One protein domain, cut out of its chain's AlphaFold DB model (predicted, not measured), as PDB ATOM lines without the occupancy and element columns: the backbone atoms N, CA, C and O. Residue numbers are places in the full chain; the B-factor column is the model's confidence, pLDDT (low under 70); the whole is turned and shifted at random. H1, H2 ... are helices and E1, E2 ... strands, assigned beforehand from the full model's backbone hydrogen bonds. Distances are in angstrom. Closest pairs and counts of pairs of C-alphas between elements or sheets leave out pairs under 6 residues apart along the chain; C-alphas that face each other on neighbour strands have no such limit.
ATOM      1  N   ALA A  23       8.333   3.794  25.058       35.50
ATOM      2  CA  ALA A  23       9.171   3.102  26.004       35.50
ATOM      3  C   ALA A  23      10.581   3.324  25.480       35.50
ATOM      4  O   ALA A  23      11.095   2.591  24.636       35.50
ATOM      5  N   PHE A  24      11.134   4.445  25.924       33.88
ATOM      6  CA  PHE A  24      12.542   4.762  25.877       33.88
ATOM      7  C   PHE A  24      13.307   3.495  26.296       33.88
ATOM      8  O   PHE A  24      13.275   3.091  27.459       33.88
ATOM      9  N   LYS A  25      13.877   2.781  25.315       28.94
ATOM     10  CA  LYS A  25      14.627   1.544  25.548       28.94
ATOM     11  C   LYS A  25      15.936   1.916  26.239       28.94
ATOM     12  O   LYS A  25      16.926   2.190  25.567       28.94
ATOM     13  N   ILE A  26      15.932   1.929  27.568       39.66
ATOM     14  CA  ILE A  26      17.157   1.879  28.370       39.66
ATOM     15  C   ILE A  26      17.425   0.405  28.662       39.66
ATOM     16  O   ILE A  26      16.563  -0.312  29.170       39.66
ATOM     17  N   TYR A  27      18.594  -0.063  28.241       34.47
ATOM     18  CA  TYR A  27      19.036  -1.448  28.353       34.47
ATOM     19  C   TYR A  27      19.226  -1.858  29.828       34.47
ATOM     20  O   TYR A  27      19.884  -1.136  30.570       34.47
ATOM     21  N   GLY A  28      18.729  -3.042  30.222       35.75
ATOM     22  CA  GLY A  28      19.285  -3.805  31.359       35.75
ATOM     23  C   GLY A  28      18.404  -4.082  32.588       35.75
ATOM     24  O   GLY A  28      18.902  -4.668  33.539       35.75
ATOM     25  N   ALA A  29      17.127  -3.702  32.605       40.62
ATOM     26  CA  ALA A  29      16.261  -3.880  33.776       40.62
ATOM     27  C   ALA A  29      15.532  -5.241  33.790       40.62
ATOM     28  O   ALA A  29      14.648  -5.454  32.955       40.62
ATOM     29  N   GLU A  30      15.816  -6.133  34.744       40.12
ATOM     30  CA  GLU A  30      14.881  -7.225  35.060       40.12
ATOM     31  C   GLU A  30      13.647  -6.655  35.787       40.12
ATOM     32  O   GLU A  30      13.784  -5.772  36.637       40.12
ATOM     33  N   PRO A  31      12.422  -7.110  35.469       43.78
ATOM     34  CA  PRO A  31      11.225  -6.647  36.162       43.78
ATOM     35  C   PRO A  31      11.289  -7.029  37.649       43.78
ATOM     36  O   PRO A  31      11.445  -8.204  37.974       43.78
ATOM     37  N   CYS A  32      11.122  -6.057  38.555       47.41
ATOM     38  CA  CYS A  32      11.017  -6.324  39.993       47.41
ATOM     39  C   CYS A  32       9.818  -7.250  40.262       47.41
ATOM     40  O   CYS A  32       8.666  -6.812  40.241       47.41
ATOM     41  N   SER A  33      10.082  -8.535  40.510       46.09
ATOM     42  CA  SER A  33       9.051  -9.549  40.765       46.09
ATOM     43  C   SER A  33       8.436  -9.458  42.164       46.09
ATOM     44  O   SER A  33       7.384 -10.046  42.396       46.09
ATOM     45  N   ASP A  34       9.072  -8.725  43.084       50.97
ATOM     46  CA  ASP A  34       8.579  -8.501  44.444       50.97
ATOM     47  C   ASP A  34       8.954  -7.096  44.960       50.97
ATOM     48  O   ASP A  34      10.107  -6.665  44.871       50.97
ATOM     49  N   CYS A  35       7.957  -6.385  45.496       59.03
ATOM     50  CA  CYS A  35       8.091  -5.085  46.153       59.03
ATOM     51  C   CYS A  35       8.309  -5.186  47.679       59.03
ATOM     52  O   CYS A  35       8.144  -4.177  48.374       59.03
ATOM     53  N   THR A  36       8.582  -6.368  48.243       59.41
ATOM     54  CA  THR A  36       8.909  -6.498  49.668       59.41
ATOM     55  C   THR A  36      10.278  -5.883  49.963       59.41
ATOM     56  O   THR A  36      11.304  -6.248  49.390       59.41
ATOM     57  N   VAL A  37      10.296  -4.895  50.858       66.88
ATOM     58  CA  VAL A  37      11.523  -4.228  51.304       66.88
ATOM     59  C   VAL A  37      11.433  -4.047  52.808       66.88
ATOM     60  O   VAL A  37      10.435  -3.526  53.306       66.88
ATOM     61  N   ALA A  38      12.458  -4.495  53.533       68.56
ATOM     62  CA  ALA A  38      12.550  -4.231  54.961       68.56
ATOM     63  C   ALA A  38      12.680  -2.714  55.196       68.56
ATOM     64  O   ALA A  38      13.421  -2.062  54.451       68.56
ATOM     65  N   PRO A  39      11.968  -2.147  56.185       70.12
ATOM     66  CA  PRO A  39      12.119  -0.742  56.538       70.12
ATOM     67  C   PRO A  39      13.531  -0.482  57.071       70.12
ATOM     68  O   PRO A  39      14.108  -1.333  57.748       70.12
ATOM     69  N   SER A  40      14.070   0.698  56.771       81.81
ATOM     70  CA  SER A  40      15.342   1.150  57.339       81.81
ATOM     71  C   SER A  40      15.150   1.753  58.733       81.81
ATOM     72  O   SER A  40      14.060   2.209  59.095       81.81
ATOM     73  N   LYS A  41      16.227   1.764  59.519       88.75
ATOM     74  CA  LYS A  41      16.280   2.380  60.838       88.75
ATOM     75  C   LYS A  41      16.413   3.901  60.728       88.75
ATOM     76  O   LYS A  41      17.333   4.424  60.102       88.75
ATOM     77  N   VAL A  42      15.521   4.607  61.419       90.94
ATOM     78  CA  VAL A  42      15.601   6.060  61.606       90.94
ATOM     79  C   VAL A  42      16.703   6.371  62.622       90.94
ATOM     80  O   VAL A  42      16.709   5.807  63.718       90.94
ATOM     81  N   ILE A  43      17.628   7.259  62.261       93.44
ATOM     82  CA  ILE A  43      18.710   7.734  63.138       93.44
ATOM     83  C   ILE A  43      18.481   9.161  63.641       93.44
ATOM     84  O   ILE A  43      19.029   9.528  64.677       93.44
ATOM     85  N   ASN A  44      17.674   9.956  62.937       93.00
ATOM     86  CA  ASN A  44      17.262  11.285  63.377       93.00
ATOM     87  C   ASN A  44      15.897  11.653  62.780       93.00
ATOM     88  O   ASN A  44      15.559  11.192  61.690       93.00
ATOM     89  N   GLU A  45      15.139  12.500  63.470       94.88
ATOM     90  CA  GLU A  45      13.809  12.952  63.054       94.88
ATOM     91  C   GLU A  45      13.586  14.403  63.493       94.88
ATOM     92  O   GLU A  45      13.911  14.775  64.623       94.88
ATOM     93  N   TRP A  46      13.064  15.233  62.594       95.38
ATOM     94  CA  TRP A  46      12.756  16.637  62.857       95.38
ATOM     95  C   TRP A  46      11.582  17.119  62.003       95.38
ATOM     96  O   TRP A  46      11.103  16.415  61.116       95.38
ATOM     97  N   VAL A  47      11.115  18.335  62.282       95.50
ATOM     98  CA  VAL A  47      10.112  19.032  61.472       95.50
ATOM     99  C   VAL A  47      10.806  20.182  60.753       95.50
ATOM    100  O   VAL A  47      11.558  20.930  61.381       95.50
ATOM    101  N   ASP A  48      10.611  20.290  59.440       92.62
ATOM    102  CA  ASP A  48      11.176  21.392  58.662       92.62
ATOM    103  C   ASP A  48      10.409  22.711  58.869       92.62
ATOM    104  O   ASP A  48       9.357  22.767  59.507       92.62
ATOM    105  N   GLU A  49      10.934  23.803  58.313       91.44
ATOM    106  CA  GLU A  49      10.328  25.141  58.417       91.44
ATOM    107  C   GLU A  49       8.916  25.223  57.815       91.44
ATOM    108  O   GLU A  49       8.154  26.136  58.130       91.44
ATOM    109  N   SER A  50       8.565  24.279  56.940       92.31
ATOM    110  CA  SER A  50       7.252  24.178  56.303       92.31
ATOM    111  C   SER A  50       6.296  23.251  57.060       92.31
ATOM    112  O   SER A  50       5.184  23.030  56.591       92.31
ATOM    113  N   GLY A  51       6.699  22.719  58.219       91.81
ATOM    114  CA  GLY A  51       5.882  21.818  59.030       91.81
ATOM    115  C   GLY A  51       5.914  20.354  58.582       91.81
ATOM    116  O   GLY A  51       5.160  19.548  59.127       91.81
ATOM    117  N   ASN A  52       6.768  19.979  57.624       93.06
ATOM    118  CA  ASN A  52       6.858  18.599  57.152       93.06
ATOM    119  C   ASN A  52       7.729  17.751  58.078       93.06
ATOM    120  O   ASN A  52       8.767  18.197  58.567       93.06
ATOM    121  N   GLU A  53       7.344  16.491  58.251       92.56
ATOM    122  CA  GLU A  53       8.150  15.493  58.952       92.56
ATOM    123  C   GLU A  53       9.356  15.103  58.090       92.56
ATOM    124  O   GLU A  53       9.210  14.733  56.921       92.56
ATOM    125  N   VAL A  54      10.551  15.160  58.674       94.19
ATOM    126  CA  VAL A  54      11.803  14.778  58.027       94.19
ATOM    127  C   VAL A  54      12.518  13.724  58.858       94.19
ATOM    128  O   VAL A  54      12.685  13.871  60.067       94.19
ATOM    129  N   LYS A  55      12.962  12.656  58.199       93.50
ATOM    130  CA  LYS A  55      13.686  11.540  58.812       93.50
ATOM    131  C   LYS A  55      15.017  11.321  58.118       93.50
ATOM    132  O   LYS A  55      15.062  11.231  56.896       93.50
ATOM    133  N   MET A  56      16.082  11.175  58.901       92.88
ATOM    134  CA  MET A  56      17.368  10.666  58.436       92.88
ATOM    135  C   MET A  56      17.477   9.185  58.784       92.88
ATOM    136  O   MET A  56      17.233   8.787  59.927       92.88
ATOM    137  N   PHE A  57      17.877   8.384  57.807       90.69
ATOM    138  CA  PHE A  57      18.062   6.943  57.920       90.69
ATOM    139  C   PHE A  57      19.546   6.571  57.933       90.69
ATOM    140  O   PHE A  57      20.397   7.332  57.471       90.69
ATOM    141  N   GLU A  58      19.857   5.396  58.480       89.56
ATOM    142  CA  GLU A  58      21.239   4.936  58.674       89.56
ATOM    143  C   GLU A  58      22.052   4.812  57.379       89.56
ATOM    144  O   GLU A  58      23.270   4.969  57.414       89.56
ATOM    145  N   GLU A  59      21.402   4.604  56.229       85.31
ATOM    146  CA  GLU A  59      22.073   4.565  54.925       85.31
ATOM    147  C   GLU A  59      22.386   5.962  54.365       85.31
ATOM    148  O   GLU A  59      22.612   6.098  53.168       85.31
ATOM    149  N   ASN A  60      22.385   7.005  55.202       87.44
ATOM    150  CA  ASN A  60      22.553   8.398  54.786       87.44
ATOM    151  C   ASN A  60      21.476   8.821  53.767       87.44
ATOM    152  O   ASN A  60      21.757   9.412  52.726       87.44
ATOM    153  N   VAL A  61      20.223   8.466  54.062       89.38
ATOM    154  CA  VAL A  61      19.055   8.843  53.258       89.38
ATOM    155  C   VAL A  61      18.166   9.756  54.081       89.38
ATOM    156  O   VAL A  61      17.743   9.398  55.177       89.38
ATOM    157  N   GLU A  62      17.850  10.924  53.538       92.88
ATOM    158  CA  GLU A  62      16.915  11.870  54.134       92.88
ATOM    159  C   GLU A  62      15.566  11.783  53.422       92.88
ATOM    160  O   GLU A  62      15.488  11.814  52.194       92.88
ATOM    161  N   VAL A  63      14.487  11.687  54.190       93.19
ATOM    162  CA  VAL A  63      13.130  11.550  53.667       93.19
ATOM    163  C   VAL A  63      12.256  12.636  54.260       93.19
ATOM    164  O   VAL A  63      12.102  12.710  55.473       93.19
ATOM    165  N   THR A  64      11.656  13.448  53.398       94.19
ATOM    166  CA  THR A  64      10.652  14.448  53.767       94.19
ATOM    167  C   THR A  64       9.266  13.936  53.387       94.19
ATOM    168  O   THR A  64       8.998  13.668  52.211       94.19
ATOM    169  N   TYR A  65       8.373  13.837  54.368       91.31
ATOM    170  CA  TYR A  65       6.970  13.472  54.187       91.31
ATOM    171  C   TYR A  65       6.118  14.735  54.096       91.31
ATOM    172  O   TYR A  65       5.897  15.422  55.091       91.31
ATOM    173  N   LEU A  66       5.636  15.036  52.893       90.38
ATOM    174  CA  LEU A  66       4.848  16.232  52.621       90.38
ATOM    175  C   LEU A  66       3.373  16.022  52.988       90.38
ATOM    176  O   LEU A  66       2.841  14.908  52.916       90.38
ATOM    177  N   GLU A  67       2.678  17.112  53.323       82.88
ATOM    178  CA  GLU A  67       1.252  17.085  53.690       82.88
ATOM    179  C   GLU A  67       0.342  16.506  52.594       82.88
ATOM    180  O   GLU A  67      -0.657  15.849  52.885       82.88
ATOM    181  N   ASN A  68       0.698  16.692  51.320       82.44
ATOM    182  CA  ASN A  68      -0.061  16.202  50.164       82.44
ATOM    183  C   ASN A  68       0.182  14.711  49.840       82.44
ATOM    184  O   ASN A  68      -0.015  14.290  48.699       82.44
ATOM    185  N   ASP A  69       0.630  13.925  50.823       79.81
ATOM    186  CA  ASP A  69       1.051  12.523  50.693       79.81
ATOM    187  C   ASP A  69       2.227  12.300  49.712       79.81
ATOM    188  O   ASP A  69       2.545  11.155  49.378       79.81
ATOM    189  N   ALA A  70       2.885  13.366  49.240       88.12
ATOM    190  CA  ALA A  70       4.106  13.240  48.456       88.12
ATOM    191  C   ALA A  70       5.314  13.011  49.369       88.12
ATOM    192  O   ALA A  70       5.353  13.449  50.517       88.12
ATOM    193  N   ILE A  71       6.325  12.327  48.842       90.75
ATOM    194  CA  ILE A  71       7.546  12.015  49.584       90.75
ATOM    195  C   ILE A  71       8.735  12.463  48.752       90.75
ATOM    196  O   ILE A  71       8.801  12.158  47.557       90.75
ATOM    197  N   ILE A  72       9.660  13.182  49.380       92.44
ATOM    198  CA  ILE A  72      10.958  13.526  48.799       92.44
ATOM    199  C   ILE A  72      12.021  12.688  49.494       92.44
ATOM    200  O   ILE A  72      12.067  12.657  50.717       92.44
ATOM    201  N   ILE A  73      12.858  12.011  48.718       90.81
ATOM    202  CA  ILE A  73      13.918  11.130  49.209       90.81
ATOM    203  C   ILE A  73      15.230  11.651  48.643       90.81
ATOM    204  O   ILE A  73      15.404  11.677  47.427       90.81
ATOM    205  N   ARG A  74      16.143  12.073  49.511       91.62
ATOM    206  CA  ARG A  74      17.496  12.499  49.162       91.62
ATOM    207  C   ARG A  74      18.451  11.398  49.571       91.62
ATOM    208  O   ARG A  74      18.630  11.127  50.754       91.62
ATOM    209  N   ASP A  75      19.005  10.732  48.575       87.44
ATOM    210  CA  ASP A  75      19.889   9.591  48.758       87.44
ATOM    211  C   ASP A  75      21.344  10.054  48.689       87.44
ATOM    212  O   ASP A  75      21.904  10.200  47.602       87.44
ATOM    213  N   TYR A  76      21.922  10.336  49.858       86.06
ATOM    214  CA  TYR A  76      23.310  10.776  50.007       86.06
ATOM    215  C   TYR A  76      24.286   9.606  50.215       86.06
ATOM    216  O   TYR A  76      25.501   9.813  50.256       86.06
ATOM    217  N   GLY A  77      23.773   8.394  50.448       76.25
ATOM    218  CA  GLY A  77      24.577   7.207  50.744       76.25
ATOM    219  C   GLY A  77      24.974   6.424  49.503       76.25
ATOM    220  O   GLY A  77      26.090   5.910  49.429       76.25
ATOM    221  N   HIS A  78      24.096   6.363  48.501       68.62
ATOM    222  CA  HIS A  78      24.366   5.669  47.245       68.62
ATOM    223  C   HIS A  78      24.925   6.647  46.205       68.62
ATOM    224  O   HIS A  78      24.294   6.947  45.189       68.62
ATOM    225  N   ASN A  79      26.139   7.141  46.456       58.28
ATOM    226  CA  ASN A  79      26.901   7.911  45.474       58.28
ATOM    227  C   ASN A  79      27.284   6.978  44.324       58.28
ATOM    228  O   ASN A  79      28.186   6.154  44.466       58.28
ATOM    229  N   TYR A  80      26.565   7.053  43.207       52.38
ATOM    230  CA  TYR A  80      26.888   6.231  42.048       52.38
ATOM    231  C   TYR A  80      27.991   6.856  41.204       52.38
ATOM    232  O   TYR A  80      28.026   8.063  40.972       52.38
ATOM    233  N   ASP A  81      28.852   5.970  40.710       45.28
ATOM    234  CA  ASP A  81      29.795   6.206  39.628       45.28
ATOM    235  C   ASP A  81      29.061   6.905  38.473       45.28
ATOM    236  O   ASP A  81      27.956   6.489  38.112       45.28
ATOM    237  N   ASN A  82      29.665   7.951  37.902       41.84
ATOM    238  CA  ASN A  82      29.102   8.931  36.950       41.84
ATOM    239  C   ASN A  82      28.611   8.345  35.597       41.84
ATOM    240  O   ASN A  82      28.556   9.034  34.580       41.84
ATOM    241  N   THR A  83      28.296   7.055  35.557       41.06
ATOM    242  CA  THR A  83      27.895   6.249  34.404       41.06
ATOM    243  C   THR A  83      26.465   6.497  33.937       41.06
ATOM    244  O   THR A  83      26.127   6.088  32.824       41.06
ATOM    245  N   PHE A  84      25.629   7.211  34.707       44.28
ATOM    246  CA  PHE A  84      24.386   7.749  34.158       44.28
ATOM    247  C   PHE A  84      24.714   8.928  33.242       44.28
ATOM    248  O   PHE A  84      24.749  10.093  33.643       44.28
ATOM    249  N   ASP A  85      24.976   8.595  31.982       41.53
ATOM    250  CA  ASP A  85      25.166   9.570  30.928       41.53
ATOM    251  C   ASP A  85      23.817  10.281  30.700       41.53
ATOM    252  O   ASP A  85      22.983   9.851  29.900       41.53
ATOM    253  N   ILE A  86      23.611  11.437  31.352       47.44
ATOM    254  CA  ILE A  86      22.539  12.409  31.020       47.44
ATOM    255  C   ILE A  86      22.715  12.913  29.562       47.44
ATOM    256  O   ILE A  86      22.022  13.808  29.094       47.44
ATOM    257  N   LYS A  87      23.632  12.344  28.771       36.25
ATOM    258  CA  LYS A  87      23.824  12.656  27.356       36.25
ATOM    259  C   LYS A  87      22.636  12.315  26.453       36.25
ATOM    260  O   LYS A  87      22.636  12.778  25.319       36.25
ATOM    261  N   SER A  88      21.602  11.598  26.909       37.03
ATOM    262  CA  SER A  88      20.425  11.324  26.060       37.03
ATOM    263  C   SER A  88      19.237  12.281  26.234       37.03
ATOM    264  O   SER A  88      18.273  12.196  25.470       37.03
ATOM    265  N   THR A  89      19.281  13.227  27.167       40.44
ATOM    266  CA  THR A  89      18.290  14.308  27.247       40.44
ATOM    267  C   THR A  89      19.045  15.600  27.009       40.44
ATOM    268  O   THR A  89      19.607  16.166  27.936       40.44
ATOM    269  N   GLY A  90      19.093  16.051  25.750       35.81
ATOM    270  CA  GLY A  90      19.826  17.231  25.260       35.81
ATOM    271  C   GLY A  90      19.398  18.588  25.840       35.81
ATOM    272  O   GLY A  90      19.338  19.587  25.128       35.81
ATOM    273  N   LYS A  91      19.071  18.643  27.128       35.47
ATOM    274  CA  LYS A  91      18.860  19.841  27.923       35.47
ATOM    275  C   LYS A  91      19.514  19.589  29.277       35.47
ATOM    276  O   LYS A  91      19.002  18.819  30.080       35.47
ATOM    277  N   THR A  92      20.611  20.293  29.522       39.78
ATOM    278  CA  THR A  92      21.250  20.581  30.816       39.78
ATOM    279  C   THR A  92      20.272  21.261  31.782       39.78
ATOM    280  O   THR A  92      20.441  22.406  32.195       39.78
ATOM    281  N   ARG A  93      19.179  20.581  32.119       44.81
ATOM    282  CA  ARG A  93      18.197  21.033  33.093       44.81
ATOM    283  C   ARG A  93      18.070  19.944  34.137       44.81
ATOM    284  O   ARG A  93      17.768  18.804  33.798       44.81
ATOM    285  N   ILE A  94      18.282  20.338  35.391       56.56
ATOM    286  CA  ILE A  94      18.017  19.604  36.638       56.56
ATOM    287  C   ILE A  94      16.492  19.404  36.757       56.56
ATOM    288  O   ILE A  94      15.820  19.920  37.649       56.56
ATOM    289  N   ALA A  95      15.905  18.779  35.742       65.00
ATOM    290  CA  ALA A  95      14.489  18.543  35.608       65.00
ATOM    291  C   ALA A  95      14.190  17.156  36.162       65.00
ATOM    292  O   ALA A  95      14.958  16.215  35.973       65.00
ATOM    293  N   TRP A  96      13.054  17.048  36.839       70.88
ATOM    294  CA  TRP A  96      12.506  15.764  37.234       70.88
ATOM    295  C   TRP A  96      12.242  14.916  35.991       70.88
ATOM    296  O   TRP A  96      11.520  15.342  35.088       70.88
ATOM    297  N   ILE A  97      12.825  13.723  35.955       71.12
ATOM    298  CA  ILE A  97      12.527  12.703  34.955       71.12
ATOM    299  C   ILE A  97      11.622  11.649  35.585       71.12
ATOM    300  O   ILE A  97      11.851  11.229  36.720       71.12
ATOM    301  N   THR A  98      10.579  11.221  34.875       71.81
ATOM    302  CA  THR A  98       9.769  10.079  35.314       71.81
ATOM    303  C   THR A  98      10.610   8.812  35.192       71.81
ATOM    304  O   THR A  98      11.016   8.441  34.094       71.81
ATOM    305  N   ILE A  99      10.863   8.160  36.327       70.06
ATOM    306  CA  ILE A  99      11.634   6.915  36.418       70.06
ATOM    307  C   ILE A  99      10.693   5.717  36.328       70.06
ATOM    308  O   ILE A  99      10.943   4.781  35.574       70.06
ATOM    309  N   ALA A 100       9.587   5.746  37.075       66.50
ATOM    310  CA  ALA A 100       8.647   4.632  37.117       66.50
ATOM    311  C   ALA A 100       7.219   5.082  37.433       66.50
ATOM    312  O   ALA A 100       6.981   6.116  38.058       66.50
ATOM    313  N   LYS A 101       6.252   4.254  37.029       67.31
ATOM    314  CA  LYS A 101       4.853   4.349  37.456       67.31
ATOM    315  C   LYS A 101       4.464   3.018  38.071       67.31
ATOM    316  O   LYS A 101       4.376   2.027  37.358       67.31
ATOM    317  N   VAL A 102       4.234   3.012  39.378       64.69
ATOM    318  CA  VAL A 102       4.002   1.789  40.148       64.69
ATOM    319  C   VAL A 102       2.561   1.769  40.635       64.69
ATOM    320  O   VAL A 102       2.088   2.723  41.248       64.69
ATOM    321  N   ILE A 103       1.846   0.682  40.353       60.81
ATOM    322  CA  ILE A 103       0.558   0.386  40.989       60.81
ATOM    323  C   ILE A 103       0.829  -0.553  42.159       60.81
ATOM    324  O   ILE A 103       1.269  -1.680  41.940       60.81
ATOM    325  N   TRP A 104       0.551  -0.115  43.388       63.59
ATOM    326  CA  TRP A 104       0.677  -0.985  44.556       63.59
ATOM    327  C   TRP A 104      -0.597  -1.783  44.776       63.59
ATOM    328  O   TRP A 104      -1.529  -1.307  45.415       63.59
ATOM    329  N   ASN A 105      -0.635  -3.019  44.285       52.94
ATOM    330  CA  ASN A 105      -1.665  -3.969  44.696       52.94
ATOM    331  C   ASN A 105      -1.326  -4.554  46.080       52.94
ATOM    332  O   ASN A 105      -0.166  -4.584  46.487       52.94
ATOM    333  N   ALA A 106      -2.341  -5.039  46.807       39.56
ATOM    334  CA  ALA A 106      -2.150  -5.757  48.076       39.56
ATOM    335  C   ALA A 106      -1.272  -7.022  47.918       39.56
ATOM    336  O   ALA A 106      -0.686  -7.505  48.881       39.56
ATOM    337  N   VAL A 107      -1.162  -7.523  46.686       39.47
ATOM    338  CA  VAL A 107      -0.219  -8.552  46.244       39.47
ATOM    339  C   VAL A 107       0.977  -7.804  45.655       39.47
ATOM    340  O   VAL A 107       0.773  -7.059  44.701       39.47
ATOM    341  N   GLY A 108       2.169  -7.924  46.250       47.75
ATOM    342  CA  GLY A 108       3.368  -7.086  46.045       47.75
ATOM    343  C   GLY A 108       3.998  -7.046  44.642       47.75
ATOM    344  O   GLY A 108       5.210  -7.168  44.516       47.75
ATOM    345  N   VAL A 109       3.201  -6.852  43.593       46.25
ATOM    346  CA  VAL A 109       3.628  -6.791  42.196       46.25
ATOM    347  C   VAL A 109       3.908  -5.341  41.815       46.25
ATOM    348  O   VAL A 109       3.001  -4.508  41.779       46.25
ATOM    349  N   CYS A 110       5.166  -5.048  41.501       54.03
ATOM    350  CA  CYS A 110       5.593  -3.771  40.946       54.03
ATOM    351  C   CYS A 110       5.371  -3.854  39.427       54.03
ATOM    352  O   CYS A 110       5.994  -4.662  38.744       54.03
ATOM    353  N   SER A 111       4.439  -3.073  38.874       46.69
ATOM    354  CA  SER A 111       4.254  -3.030  37.415       46.69
ATOM    355  C   SER A 111       5.434  -2.302  36.759       46.69
ATOM    356  O   SER A 111       5.807  -1.230  37.220       46.69
ATOM    357  N   ALA A 112       6.010  -2.919  35.715       45.56
ATOM    358  CA  ALA A 112       7.047  -2.406  34.804       45.56
ATOM    359  C   ALA A 112       7.945  -1.300  35.394       45.56
ATOM    360  O   ALA A 112       7.764  -0.110  35.130       45.56
ATOM    361  N   VAL A 113       8.919  -1.719  36.201       48.59
ATOM    362  CA  VAL A 113       9.930  -0.831  36.774       48.59
ATOM    363  C   VAL A 113      11.099  -0.733  35.807       48.59
ATOM    364  O   VAL A 113      11.731  -1.734  35.476       48.59
ATOM    365  N   TYR A 114      11.385   0.478  35.346       48.88
ATOM    366  CA  TYR A 114      12.580   0.749  34.563       48.88
ATOM    367  C   TYR A 114      13.750   0.967  35.534       48.88
ATOM    368  O   TYR A 114      13.719   1.896  36.342       48.88
ATOM    369  N   TYR A 115      14.785   0.121  35.463       46.56
ATOM    370  CA  TYR A 115      16.083   0.415  36.077       46.56
ATOM    371  C   TYR A 115      16.715   1.563  35.289       46.56
ATOM    372  O   TYR A 115      17.288   1.353  34.223       46.56
ATOM    373  N   VAL A 116      16.563   2.790  35.779       46.28
ATOM    374  CA  VAL A 116      17.105   3.975  35.100       46.28
ATOM    375  C   VAL A 116      18.547   4.259  35.539       46.28
ATOM    376  O   VAL A 116      19.272   4.902  34.796       46.28
ATOM    377  N   THR A 117      19.012   3.762  36.692       46.72
ATOM    378  CA  THR A 117      20.218   4.323  37.339       46.72
ATOM    379  C   THR A 117      21.241   3.310  37.869       46.72
ATOM    380  O   THR A 117      22.134   3.704  38.609       46.72
ATOM    381  N   GLY A 118      21.139   2.012  37.553       48.88
ATOM    382  CA  GLY A 118      21.988   0.971  38.175       48.88
ATOM    383  C   GLY A 118      21.613   0.647  39.632       48.88
ATOM    384  O   GLY A 118      21.898  -0.447  40.112       48.88
ATOM    385  N   THR A 119      20.867   1.537  40.290       55.47
ATOM    386  CA  THR A 119      20.193   1.334  41.577       55.47
ATOM    387  C   THR A 119      18.705   1.065  41.372       55.47
ATOM    388  O   THR A 119      18.056   1.682  40.524       55.47
ATOM    389  N   ASP A 120      18.123   0.185  42.187       65.56
ATOM    390  CA  ASP A 120      16.674  -0.045  42.210       65.56
ATOM    391  C   ASP A 120      15.967   1.119  42.936       65.56
ATOM    392  O   ASP A 120      15.638   1.055  44.124       65.56
ATOM    393  N   ALA A 121      15.770   2.225  42.209       69.62
ATOM    394  CA  ALA A 121      15.121   3.440  42.708       69.62
ATOM    395  C   ALA A 121      13.696   3.177  43.231       69.62
ATOM    396  O   ALA A 121      13.229   3.858  44.143       69.62
ATOM    397  N   CYS A 122      13.007   2.164  42.697       70.75
ATOM    398  CA  CYS A 122      11.702   1.743  43.192       70.75
ATOM    399  C   CYS A 122      11.804   1.090  44.564       70.75
ATOM    400  O   CYS A 122      11.031   1.444  45.448       70.75
ATOM    401  N   ARG A 123      12.751   0.169  44.764       72.12
ATOM    402  CA  ARG A 123      13.009  -0.467  46.062       72.12
ATOM    403  C   ARG A 123      13.457   0.545  47.114       72.12
ATOM    404  O   ARG A 123      13.016   0.445  48.257       72.12
ATOM    405  N   ILE A 124      14.256   1.540  46.726       74.38
ATOM    406  CA  ILE A 124      14.593   2.691  47.576       74.38
ATOM    407  C   ILE A 124      13.320   3.446  47.952       74.38
ATOM    408  O   ILE A 124      12.989   3.539  49.129       74.38
ATOM    409  N   ALA A 125      12.545   3.911  46.969       76.94
ATOM    410  CA  ALA A 125      11.311   4.644  47.230       76.94
ATOM    411  C   ALA A 125      10.341   3.862  48.131       76.94
ATOM    412  O   ALA A 125       9.764   4.412  49.066       76.94
ATOM    413  N   LEU A 126      10.216   2.560  47.883       76.19
ATOM    414  CA  LEU A 126       9.416   1.615  48.655       76.19
ATOM    415  C   LEU A 126       9.837   1.497  50.110       76.19
ATOM    416  O   LEU A 126       8.973   1.476  50.985       76.19
ATOM    417  N   ARG A 127      11.147   1.412  50.356       78.75
ATOM    418  CA  ARG A 127      11.716   1.306  51.702       78.75
ATOM    419  C   ARG A 127      11.267   2.464  52.587       78.75
ATOM    420  O   ARG A 127      10.994   2.263  53.767       78.75
ATOM    421  N   TYR A 128      11.156   3.651  51.995       81.88
ATOM    422  CA  TYR A 128      10.893   4.897  52.708       81.88
ATOM    423  C   TYR A 128       9.436   5.381  52.612       81.88
ATOM    424  O   TYR A 128       9.032   6.270  53.359       81.88
ATOM    425  N   LEU A 129       8.616   4.751  51.762       75.62
ATOM    426  CA  LEU A 129       7.184   5.039  51.588       75.62
ATOM    427  C   LEU A 129       6.346   4.800  52.862       75.62
ATOM    428  O   LEU A 129       5.254   5.357  52.989       75.62
ATOM    429  N   GLY A 130       6.859   4.018  53.817       67.38
ATOM    430  CA  GLY A 130       6.325   3.900  55.178       67.38
ATOM    431  C   GLY A 130       4.816   3.624  55.257       67.38
ATOM    432  O   GLY A 130       4.245   2.897  54.442       67.38
ATOM    433  N   THR A 131       4.153   4.233  56.248       59.88
ATOM    434  CA  THR A 131       2.692   4.151  56.474       59.88
ATOM    435  C   THR A 131       1.867   4.978  55.483       59.88
ATOM    436  O   THR A 131       0.645   4.852  55.440       59.88
ATOM    437  N   LYS A 132       2.516   5.812  54.660       65.19
ATOM    438  CA  LYS A 132       1.865   6.611  53.609       65.19
ATOM    439  C   LYS A 132       1.507   5.776  52.378       65.19
ATOM    440  O   LYS A 132       0.720   6.213  51.534       65.19
ATOM    441  N   LYS A 133       2.044   4.556  52.276       69.19
ATOM    442  CA  LYS A 133       1.653   3.583  51.257       69.19
ATOM    443  C   LYS A 133       0.169   3.229  51.404       69.19
ATOM    444  O   LYS A 133      -0.246   2.605  52.377       69.19
ATOM    445  N   LYS A 134      -0.621   3.566  50.386       68.25
ATOM    446  CA  LYS A 134      -2.026   3.169  50.258       68.25
ATOM    447  C   LYS A 134      -2.132   2.024  49.255       68.25
ATOM    448  O   LYS A 134      -1.596   2.098  48.149       68.25
ATOM    449  N   ASN A 135      -2.825   0.956  49.649       67.00
ATOM    450  CA  ASN A 135      -3.113  -0.162  48.754       67.00
ATOM    451  C   ASN A 135      -4.021   0.295  47.605       67.00
ATOM    452  O   ASN A 135      -4.907   1.126  47.796       67.00
ATOM    453  N   LEU A 136      -3.821  -0.301  46.431       66.44
ATOM    454  CA  LEU A 136      -4.574  -0.069  45.196       66.44
ATOM    455  C   LEU A 136      -4.480   1.375  44.677       66.44
ATOM    456  O   LEU A 136      -5.403   1.882  44.043       66.44
ATOM    457  N   VAL A 137      -3.351   2.039  44.935       73.12
ATOM    458  CA  VAL A 137      -3.058   3.385  44.433       73.12
ATOM    459  C   VAL A 137      -1.899   3.329  43.442       73.12
ATOM    460  O   VAL A 137      -0.922   2.600  43.633       73.12
ATOM    461  N   LYS A 138      -2.026   4.102  42.359       74.31
ATOM    462  CA  LYS A 138      -0.946   4.352  41.412       74.31
ATOM    463  C   LYS A 138      -0.097   5.506  41.921       74.31
ATOM    464  O   LYS A 138      -0.622   6.538  42.333       74.31
ATOM    465  N   TYR A 139       1.208   5.332  41.853       77.44
ATOM    466  CA  TYR A 139       2.170   6.363  42.174       77.44
ATOM    467  C   TYR A 139       3.121   6.563  41.008       77.44
ATOM    468  O   TYR A 139       3.415   5.651  40.231       77.44
ATOM    469  N   GLU A 140       3.608   7.783  40.909       78.56
ATOM    470  CA  GLU A 140       4.642   8.196  39.990       78.56
ATOM    471  C   GLU A 140       5.915   8.471  40.785       78.56
ATOM    472  O   GLU A 140       5.911   9.233  41.753       78.56
ATOM    473  N   LEU A 141       6.992   7.800  40.378       78.50
ATOM    474  CA  LEU A 141       8.340   8.024  40.866       78.50
ATOM    475  C   LEU A 141       9.071   8.869  39.830       78.50
ATOM    476  O   LEU A 141       9.309   8.433  38.701       78.50
ATOM    477  N   THR A 142       9.448  10.071  40.237       79.81
ATOM    478  CA  THR A 142      10.345  10.935  39.474       79.81
ATOM    479  C   THR A 142      11.686  11.020  40.186       79.81
ATOM    480  O   THR A 142      11.749  10.895  41.406       79.81
ATOM    481  N   GLY A 143      12.764  11.213  39.437       80.50
ATOM    482  CA  GLY A 143      14.093  11.435  39.997       80.50
ATOM    483  C   GLY A 143      14.810  12.577  39.305       80.50
ATOM    484  O   GLY A 143      14.482  12.946  38.177       80.50
ATOM    485  N   ARG A 144      15.792  13.145  39.990       80.44
ATOM    486  CA  ARG A 144      16.761  14.075  39.421       80.44
ATOM    487  C   ARG A 144      18.093  13.910  40.133       80.44
ATOM    488  O   ARG A 144      18.134  13.678  41.338       80.44
ATOM    489  N   PHE A 145      19.169  14.070  39.382       79.12
ATOM    490  CA  PHE A 145      20.507  14.097  39.940       79.12
ATOM    491  C   PHE A 145      20.898  15.534  40.290       79.12
ATOM    492  O   PHE A 145      20.726  16.443  39.470       79.12
ATOM    493  N   ILE A 146      21.411  15.731  41.501       82.69
ATOM    494  CA  ILE A 146      21.918  17.009  41.992       82.69
ATOM    495  C   ILE A 146      23.448  16.927  42.015       82.69
ATOM    496  O   ILE A 146      24.003  16.277  42.900       82.69
ATOM    497  N   PRO A 147      24.150  17.551  41.051       79.25
ATOM    498  CA  PRO A 147      25.607  17.540  41.041       79.25
ATOM    499  C   PRO A 147      26.172  18.438  42.150       79.25
ATOM    500  O   PRO A 147      25.601  19.484  42.462       79.25
ATOM    501  N   GLY A 148      27.344  18.077  42.676       80.25
ATOM    502  CA  GLY A 148      28.117  18.914  43.595       80.25
ATOM    503  C   GLY A 148      28.176  18.378  45.022       80.25
ATOM    504  O   GLY A 148      28.207  17.168  45.242       80.25
ATOM    505  N   LYS A 149      28.264  19.290  45.997       85.31
ATOM    506  CA  LYS A 149      28.503  18.929  47.398       85.31
ATOM    507  C   LYS A 149      27.305  18.188  47.994       85.31
ATOM    508  O   LYS A 149      26.188  18.701  47.996       85.31
ATOM    509  N   ILE A 150      27.577  17.032  48.586       87.25
ATOM    510  CA  ILE A 150      26.632  16.284  49.409       87.25
ATOM    511  C   ILE A 150      26.516  16.970  50.783       87.25
ATOM    512  O   ILE A 150      27.541  17.180  51.447       87.25
ATOM    513  N   PRO A 151      25.301  17.337  51.232       86.88
ATOM    514  CA  PRO A 151      25.086  17.926  52.551       86.88
ATOM    515  C   PRO A 151      25.655  17.056  53.681       86.88
ATOM    516  O   PRO A 151      25.513  15.840  53.670       86.88
ATOM    517  N   GLY A 152      26.327  17.679  54.653       84.06
ATOM    518  CA  GLY A 152      26.903  16.978  55.811       84.06
ATOM    519  C   GLY A 152      28.120  16.087  55.523       84.06
ATOM    520  O   GLY A 152      28.688  15.538  56.463       84.06
ATOM    521  N   CYS A 153      28.553  15.957  54.264       84.56
ATOM    522  CA  CYS A 153      29.711  15.144  53.901       84.56
ATOM    523  C   CYS A 153      31.030  15.897  54.132       84.56
ATOM    524  O   CYS A 153      31.231  16.999  53.609       84.56
ATOM    525  N   GLU A 154      31.947  15.267  54.870       84.75
ATOM    526  CA  GLU A 154      33.300  15.758  55.130       84.75
ATOM    527  C   GLU A 154      34.359  14.663  54.848       84.75
ATOM    528  O   GLU A 154      34.085  13.479  55.056       84.75
ATOM    529  N   PRO A 155      35.576  15.024  54.388       85.38
ATOM    530  CA  PRO A 155      36.027  16.386  54.150       85.38
ATOM    531  C   PRO A 155      35.437  16.968  52.862       85.38
ATOM    532  O   PRO A 155      35.380  16.311  51.820       85.38
ATOM    533  N   SER A 156      35.033  18.232  52.942       80.31
ATOM    534  CA  SER A 156      34.332  18.955  51.876       80.31
ATOM    535  C   SER A 156      35.079  19.035  50.542       80.31
ATOM    536  O   SER A 156      34.445  19.195  49.505       80.31
ATOM    537  N   TYR A 157      36.406  18.895  50.539       78.81
ATOM    538  CA  TYR A 157      37.241  18.891  49.333       78.81
ATOM    539  C   TYR A 157      37.444  17.492  48.726       78.81
ATOM    540  O   TYR A 157      38.139  17.352  47.720       78.81
ATOM    541  N   SER A 158      36.881  16.439  49.323       80.31
ATOM    542  CA  SER A 158      37.025  15.082  48.795       80.31
ATOM    543  C   SER A 158      36.176  14.876  47.538       80.31
ATOM    544  O   SER A 158      35.056  15.380  47.432       80.31
ATOM    545  N   GLY A 159      36.697  14.102  46.583       78.00
ATOM    546  CA  GLY A 159      35.942  13.681  45.396       78.00
ATOM    547  C   GLY A 159      34.589  13.042  45.742       78.00
ATOM    548  O   GLY A 159      33.580  13.486  45.198       78.00
ATOM    549  N   PRO A 160      34.521  12.088  46.697       79.62
ATOM    550  CA  PRO A 160      33.262  11.487  47.132       79.62
ATOM    551  C   PRO A 160      32.226  12.499  47.628       79.62
ATOM    552  O   PRO A 160      31.079  12.446  47.194       79.62
ATOM    553  N   CYS A 161      32.613  13.476  48.456       82.94
ATOM    554  CA  CYS A 161      31.673  14.491  48.938       82.94
ATOM    555  C   CYS A 161      31.211  15.477  47.859       82.94
ATOM    556  O   CYS A 161      30.233  16.183  48.080       82.94
ATOM    557  N   ASN A 162      31.887  15.533  46.708       82.69
ATOM    558  CA  ASN A 162      31.524  16.377  45.567       82.69
ATOM    559  C   ASN A 162      30.941  15.576  44.393       82.69
ATOM    560  O   ASN A 162      30.807  16.108  43.290       82.69
ATOM    561  N   SER A 163      30.603  14.304  44.622       78.75
ATOM    562  CA  SER A 163      30.063  13.422  43.589       78.75
ATOM    563  C   SER A 163      28.606  13.719  43.235       78.75
ATOM    564  O   SER A 163      28.166  13.301  42.176       78.75
ATOM    565  N   GLY A 164      27.884  14.507  44.036       82.19
ATOM    566  CA  GLY A 164      26.450  14.740  43.876       82.19
ATOM    567  C   GLY A 164      25.600  13.631  44.494       82.19
ATOM    568  O   GLY A 164      26.114  12.656  45.027       82.19
ATOM    569  N   TYR A 165      24.282  13.800  44.450       82.50
ATOM    570  CA  TYR A 165      23.329  12.859  45.041       82.50
ATOM    571  C   TYR A 165      22.032  12.791  44.233       82.50
ATOM    572  O   TYR A 165      21.711  13.693  43.449       82.50
ATOM    573  N   TRP A 166      21.261  11.723  44.427       82.56
ATOM    574  CA  TRP A 166      19.945  11.587  43.809       82.56
ATOM    575  C   TRP A 166      18.848  12.130  44.714       82.56
ATOM    576  O   TRP A 166      18.801  11.859  45.911       82.56
ATOM    577  N   GLU A 167      17.924  12.867  44.109       86.94
ATOM    578  CA  GLU A 167      16.661  13.220  44.733       86.94
ATOM    579  C   GLU A 167      15.532  12.508  43.990       86.94
ATOM    580  O   GLU A 167      15.401  12.626  42.769       86.94
ATOM    581  N   TYR A 168      14.710  11.775  44.731       86.00
ATOM    582  CA  TYR A 168      13.520  11.106  44.237       86.00
ATOM    583  C   TYR A 168      12.273  11.767  44.806       86.00
ATOM    584  O   TYR A 168      12.248  12.226  45.947       86.00
ATOM    585  N   ARG A 169      11.214  11.791  44.007       89.00
ATOM    586  CA  ARG A 169       9.898  12.265  44.406       89.00
ATOM    587  C   ARG A 169       8.872  11.203  44.073       89.00
ATOM    588  O   ARG A 169       8.740  10.804  42.916       89.00
ATOM    589  N   VAL A 170       8.121  10.814  45.094       86.56
ATOM    590  CA  VAL A 170       6.993   9.895  44.992       86.56
ATOM    591  C   VAL A 170       5.717  10.703  45.148       86.56
ATOM    592  O   VAL A 170       5.511  11.348  46.174       86.56
ATOM    593  N   THR A 171       4.853  10.666  44.143       87.12
ATOM    594  CA  THR A 171       3.535  11.308  44.182       87.12
ATOM    595  C   THR A 171       2.464  10.319  43.781       87.12
ATOM    596  O   THR A 171       2.701   9.422  42.974       87.12
TER     597      THR A 171
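What this domain is: This is residues 23 to 171 of the 173 residues of an uncharacterized protein of Erysipelotrichaceae bacterium I46 (UniProt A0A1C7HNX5). Amid long loops with little regular structure, one twisted antiparallel sheet, E1-E2-E3-E4-E7-E6-E5, curls round the short helix H1. Only 54 of 149 printed residues are in named elements, mostly strand: seven strands and one helix, in chain order E1-E2-E3-E4-E5-H1-E6-E7. It is compact, radius of gyration of the C-alphas 15.6 A, spanning 46 by 38 by 25 A.

How they stand to each other: Begin at E1, residues 42 to 47, E2, 53 to 57, E3, 61 to 65, and E4, 71 to 75: a meander of successive antiparallel neighbours. Find N 46 and O 54, 2.9 A apart. H1, residues 121 to 128, with every O i to N i+4 pair within hydrogen-bond range, is on the sheet; its closest C-alphas with E7, residues 165 to 171, are Ala 125 and Val 170, 7.2 A.

Where its parts are: Find E1 starting at C-alpha 42 (15.601, 6.060, 61.606) and E7 ending at C-alpha 171 (3.535, 11.308, 44.182). E5, residues 97 to 104, measures 20.5 A; E6, 137 to 146, 28.6 A.

The domain as a whole: The printed part has no cut; links E4-E5, E5-H1 and E6-E7 are long. Look for pLDDT under 70 in 63 residues.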